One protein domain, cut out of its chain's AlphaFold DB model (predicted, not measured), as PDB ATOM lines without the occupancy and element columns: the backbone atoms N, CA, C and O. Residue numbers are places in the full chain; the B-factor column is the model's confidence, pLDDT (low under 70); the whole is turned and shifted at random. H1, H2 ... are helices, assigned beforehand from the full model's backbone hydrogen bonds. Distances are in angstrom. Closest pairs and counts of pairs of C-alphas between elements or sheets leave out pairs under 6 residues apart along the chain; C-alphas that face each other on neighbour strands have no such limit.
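AT A GLANCE: This is residues 16 to 59 of the 59 residues of an uncharacterized protein of Oesophagostomum dentatum (UniProt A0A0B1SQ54). Picture one long helix, H2, with a stretched link, residues 21 to 34, running alongside it and a short helix, H1, packed on its side; the chain folds back at one end, where residues 31 to 36 stand free. The printed part has 44 residues with two named helices, H1 then H2, and no named strand: the class is all helix. The whole is loose, with a radius of gyration of the C-alphas of 12.2 A, and a rod spanning 41 by 14 by 13 A.

HOW THE PARTS SIT: Start at H1, residues 16 to 20, and go over the long link to H2, residues 35 to 58. H1 touches H2 at residues 48 to 52 alone; the closest C-alphas, of Asp 17 and Val 51, are 6.1 A apart. In H1 every O i to N i+4 pair is within hydrogen-bond range; in H2, 16 of 20 are.

IN THESE COORDINATES: Find C-alpha 16 at (144.478, 110.955, 100.868); H1 runs 6.4 A to C-alpha 20. Find C-alpha 35 at (131.498, 129.790, 105.611); H2 runs 36.4 A to C-alpha 58 at (143.413, 101.952, 85.445).

THE WHOLE: The farthest C-alphas, of Thr 33 and Arg 59, are 40.8 A apart. The printed part has no cut; pLDDT is under 70 at residues 58 to 59.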
ATOM      1  N   ILE A  16     145.889 110.723 101.190       87.31
ATOM      2  CA  ILE A  16     144.478 110.955 100.868       87.31
ATOM      3  C   ILE A  16     143.977 110.064  99.732       87.31
ATOM      4  O   ILE A  16     142.897 109.477  99.821       87.31
ATOM      5  N   ASP A  17     144.821 109.859  98.728       87.50
ATOM      6  CA  ASP A  17     144.520 109.002  97.592       87.50
ATOM      7  C   ASP A  17     144.288 107.547  98.042       87.50
ATOM      8  O   ASP A  17     143.427 106.868  97.486       87.50
ATOM      9  N   LYS A  18     144.983 107.078  99.092       87.06
ATOM     10  CA  LYS A  18     144.839 105.713  99.633       87.06
ATOM     11  C   LYS A  18     143.531 105.511 100.393       87.06
ATOM     12  O   LYS A  18     142.963 104.429 100.312       87.06
ATOM     13  N   TYR A  19     143.051 106.524 101.114       87.38
ATOM     14  CA  TYR A  19     141.767 106.441 101.824       87.38
ATOM     15  C   TYR A  19     140.570 106.499 100.863       87.38
ATOM     16  O   TYR A  19     139.526 105.897 101.118       87.38
ATOM     17  N   ILE A  20     140.723 107.200  99.736       89.00
ATOM     18  CA  ILE A  20     139.695 107.292  98.690       89.00
ATOM     19  C   ILE A  20     139.724 106.056  97.774       89.00
ATOM     20  O   ILE A  20     138.679 105.638  97.272       89.00
ATOM     21  N   TYR A  21     140.892 105.443  97.562       87.69
ATOM     22  CA  TYR A  21     141.046 104.259  96.714       87.69
ATOM     23  C   TYR A  21     140.108 103.123  97.141       87.69
ATOM     24  O   TYR A  21     140.146 102.650  98.275       87.69
ATOM     25  N   GLY A  22     139.274 102.648  96.212       85.94
ATOM     26  CA  GLY A  22     138.336 101.550  96.466       85.94
ATOM     27  C   GLY A  22     137.141 101.908  97.359       85.94
ATOM     28  O   GLY A  22     136.304 101.042  97.621       85.94
ATOM     29  N   SER A  23     137.022 103.164  97.804       89.31
ATOM     30  CA  SER A  23     135.849 103.635  98.537       89.31
ATOM     31  C   SER A  23     134.630 103.709  97.617       89.31
ATOM     32  O   SER A  23     134.699 104.209  96.497       89.31
ATOM     33  N   HIS A  24     133.491 103.216  98.107       89.69
ATOM     34  CA  HIS A  24     132.226 103.205  97.359       89.69
ATOM     35  C   HIS A  24     131.487 104.545  97.447       89.69
ATOM     36  O   HIS A  24     130.722 104.896  96.554       89.69
ATOM     37  N   ALA A  25     131.701 105.282  98.536       89.38
ATOM     38  CA  ALA A  25     131.086 106.571  98.801       89.38
ATOM     39  C   ALA A  25     132.039 107.441  99.628       89.38
ATOM     40  O   ALA A  25     132.880 106.922 100.363       89.38
ATOM     41  N   ALA A  26     131.872 108.756  99.525       92.06
ATOM     42  CA  ALA A  26     132.549 109.747 100.350       92.06
ATOM     43  C   ALA A  26     131.513 110.739 100.888       92.06
ATOM     44  O   ALA A  26     130.603 111.139 100.157       92.06
ATOM     45  N   LEU A  27     131.655 111.132 102.154       92.69
ATOM     46  CA  LEU A  27     130.830 112.155 102.788       92.69
ATOM     47  C   LEU A  27     131.707 113.372 103.076       92.69
ATOM     48  O   LEU A  27     132.738 113.247 103.729       92.69
ATOM     49  N   VAL A  28     131.286 114.538 102.594       93.31
ATOM     50  CA  VAL A  28     131.957 115.816 102.846       93.31
ATOM     51  C   VAL A  28     131.031 116.649 103.723       93.31
ATOM     52  O   VAL A  28     129.860 116.827 103.387       93.31
ATOM     53  N   VAL A  29     131.537 117.108 104.865       93.56
ATOM     54  CA  VAL A  29     130.750 117.789 105.899       93.56
ATOM     55  C   VAL A  29     131.357 119.161 106.165       93.56
ATOM     56  O   VAL A  29     132.578 119.306 106.191       93.56
ATOM     57  N   TYR A  30     130.497 120.151 106.384       94.69
ATOM     58  CA  TYR A  30     130.871 121.499 106.798       94.69
ATOM     59  C   TYR A  30     130.018 121.957 107.977       94.69
ATOM     60  O   TYR A  30     128.987 121.361 108.293       94.69
ATOM     61  N   ASP A  31     130.453 123.040 108.606       95.19
ATOM     62  CA  ASP A  31     129.728 123.732 109.659       95.19
ATOM     63  C   ASP A  31     128.934 124.900 109.050       95.19
ATOM     64  O   ASP A  31     129.501 125.822 108.462       95.19
ATOM     65  N   VAL A  32     127.608 124.878 109.213       97.06
ATOM     66  CA  VAL A  32     126.683 125.905 108.694       97.06
ATOM     67  C   VAL A  32     126.934 127.303 109.269       97.06
ATOM     68  O   VAL A  32     126.498 128.291 108.682       97.06
ATOM     69  N   THR A  33     127.630 127.399 110.402       97.69
ATOM     70  CA  THR A  33     128.004 128.668 111.045       97.69
ATOM     71  C   THR A  33     129.361 129.197 110.574       97.69
ATOM     72  O   THR A  33     129.729 130.323 110.907       97.69
ATOM     73  N   ASN A  34     130.099 128.425 109.767       95.19
ATOM     74  CA  ASN A  34     131.442 128.760 109.310       95.19
ATOM     75  C   ASN A  34     131.565 128.624 107.785       95.19
ATOM     76  O   ASN A  34     131.827 127.542 107.257       95.19
ATOM     77  N   MET A  35     131.451 129.749 107.076       95.06
ATOM     78  CA  MET A  35     131.498 129.790 105.611       95.06
ATOM     79  C   MET A  35     132.809 129.244 105.028       95.06
ATOM     80  O   MET A  35     132.777 128.519 104.040       95.06
ATOM     81  N   ASN A  36     133.945 129.461 105.700       93.00
ATOM     82  CA  ASN A  36     135.230 128.913 105.254       93.00
ATOM     83  C   ASN A  36     135.219 127.372 105.232       93.00
ATOM     84  O   ASN A  36     135.902 126.755 104.421       93.00
ATOM     85  N   SER A  37     134.446 126.726 106.115       93.00
ATOM     86  CA  SER A  37     134.314 125.262 106.107       93.00
ATOM     87  C   SER A  37     133.521 124.752 104.898       93.00
ATOM     88  O   SER A  37     133.819 123.670 104.388       93.00
ATOM     89  N   PHE A  38     132.567 125.546 104.401       94.19
ATOM     90  CA  PHE A  38     131.856 125.262 103.157       94.19
ATOM     91  C   PHE A  38     132.779 125.430 101.949       94.19
ATOM     92  O   PHE A  38     132.843 124.534 101.110       94.19
ATOM     93  N   ASP A  39     133.555 126.513 101.897       92.31
ATOM     94  CA  ASP A  39     134.512 126.739 100.807       92.31
ATOM     95  C   ASP A  39     135.539 125.598 100.725       92.31
ATOM     96  O   ASP A  39     135.771 125.039  99.651       92.31
ATOM     97  N   ASN A  40     136.047 125.132 101.872       90.94
ATOM     98  CA  ASN A  40     136.946 123.975 101.940       90.94
ATOM     99  C   ASN A  40     136.319 122.684 101.371       90.94
ATOM    100  O   ASN A  40     137.041 121.816 100.874       90.94
ATOM    101  N   CYS A  41     134.989 122.515 101.413       93.06
ATOM    102  CA  CYS A  41     134.336 121.341 100.819       93.06
ATOM    103  C   CYS A  41     134.541 121.273  99.309       93.06
ATOM    104  O   CYS A  41     134.603 120.177  98.744       93.06
ATOM    105  N   GLN A  42     134.663 122.424  98.648       92.56
ATOM    106  CA  GLN A  42     134.903 122.471  97.214       92.56
ATOM    107  C   GLN A  42     136.270 121.876  96.860       92.56
ATOM    108  O   GLN A  42     136.376 121.125  95.883       92.56
ATOM    109  N   ASP A  43     137.284 122.133  97.684       91.56
ATOM    110  CA  ASP A  43     138.612 121.541  97.532       91.56
ATOM    111  C   ASP A  43     138.568 120.027  97.757       91.56
ATOM    112  O   ASP A  43     139.090 119.261  96.939       91.56
ATOM    113  N   TRP A  44     137.865 119.574  98.802       91.94
ATOM    114  CA  TRP A  44     137.664 118.146  99.079       91.94
ATOM    115  C   TRP A  44     136.997 117.421  97.908       91.94
ATOM    116  O   TRP A  44     137.461 116.360  97.477       91.94
ATOM    117  N   LEU A  45     135.953 118.016  97.328       92.81
ATOM    118  CA  LEU A  45     135.278 117.479  96.148       92.81
ATOM    119  C   LEU A  45     136.214 117.384  94.938       92.81
ATOM    120  O   LEU A  45     136.140 116.413  94.179       92.81
ATOM    121  N   ASN A  46     137.099 118.364  94.746       92.44
ATOM    122  CA  ASN A  46     138.068 118.356  93.651       92.44
ATOM    123  C   ASN A  46     139.085 117.217  93.808       92.44
ATOM    124  O   ASN A  46     139.356 116.508  92.833       92.44
ATOM    125  N   VAL A  47     139.594 116.990  95.024       91.25
ATOM    126  CA  VAL A  47     140.508 115.875  95.320       91.25
ATOM    127  C   VAL A  47     139.828 114.535  95.067       91.25
ATOM    128  O   VAL A  47     140.362 113.725  94.309       91.25
ATOM    129  N   ILE A  48     138.622 114.324  95.605       92.00
ATOM    130  CA  ILE A  48     137.867 113.076  95.408       92.00
ATOM    131  C   ILE A  48     137.668 112.803  93.915       92.00
ATOM    132  O   ILE A  48     138.029 111.734  93.427       92.00
ATOM    133  N   ARG A  49     137.193 113.795  93.152       91.62
ATOM    134  CA  ARG A  49     136.993 113.660  91.700       91.62
ATOM    135  C   ARG A  49     138.282 113.329  90.956       91.62
ATOM    136  O   ARG A  49     138.250 112.522  90.027       91.62
ATOM    137  N   ARG A  50     139.407 113.947  91.326       90.62
ATOM    138  CA  ARG A  50     140.717 113.667  90.719       90.62
ATOM    139  C   ARG A  50     141.118 112.211  90.943       90.62
ATOM    140  O   ARG A  50     141.510 111.543  89.988       90.62
ATOM    141  N   VAL A  51     140.989 111.721  92.175       89.38
ATOM    142  CA  VAL A  51     141.359 110.347  92.531       89.38
ATOM    143  C   VAL A  51     140.440 109.347  91.835       89.38
ATOM    144  O   VAL A  51     140.941 108.440  91.176       89.38
ATOM    145  N   THR A  52     139.118 109.537  91.886       88.50
ATOM    146  CA  THR A  52     138.155 108.616  91.257       88.50
ATOM    147  C   THR A  52     138.330 108.542  89.739       88.50
ATOM    148  O   THR A  52     138.350 107.445  89.189       88.50
ATOM    149  N   LYS A  53     138.569 109.670  89.052       86.19
ATOM    150  CA  LYS A  53     138.875 109.665  87.607       86.19
ATOM    151  C   LYS A  53     140.170 108.921  87.271       86.19
ATOM    152  O   LYS A  53     140.278 108.329  86.203       86.19
ATOM    153  N   SER A  54     141.168 108.981  88.155       81.69
ATOM    154  CA  SER A  54     142.405 108.207  87.998       81.69
ATOM    155  C   SER A  54     142.125 106.703  88.082       81.69
ATOM    156  O   SER A  54     142.644 105.941  87.272       81.69
ATOM    157  N   GLN A  55     141.231 106.283  88.987       78.44
ATOM    158  CA  GLN A  55     140.828 104.877  89.132       78.44
ATOM    159  C   GLN A  55     140.131 104.322  87.887       78.44
ATOM    160  O   GLN A  55     140.419 103.201  87.474       78.44
ATOM    161  N   GLU A  56     139.240 105.101  87.273       75.12
ATOM    162  CA  GLU A  56     138.515 104.684  86.066       75.12
ATOM    163  C   GLU A  56     139.438 104.428  84.869       75.12
ATOM    164  O   GLU A  56     139.095 103.626  84.016       75.12
ATOM    165  N   LYS A  57     140.606 105.082  84.799       70.06
ATOM    166  CA  LYS A  57     141.580 104.868  83.715       70.06
ATOM    167  C   LYS A  57     142.444 103.619  83.886       70.06
ATOM    168  O   LYS A  57     143.071 103.195  82.921       70.06
ATOM    169  N   VAL A  58     142.565 103.111  85.112       62.91
ATOM    170  CA  VAL A  58     143.413 101.952  85.445       62.91
ATOM    171  C   VAL A  58     142.618 100.642  85.384       62.91
ATOM    172  O   VAL A  58     143.213  99.570  85.282       62.91
ATOM    173  N   ARG A  59     141.285 100.726  85.435       57.53
ATOM    174  CA  ARG A  59     140.361  99.617  85.178       57.53
ATOM    175  C   ARG A  59     140.046  99.479  83.696       57.53
ATOM    176  O   ARG A  59     139.867  98.316  83.281       57.53
TER     177      ARG A  59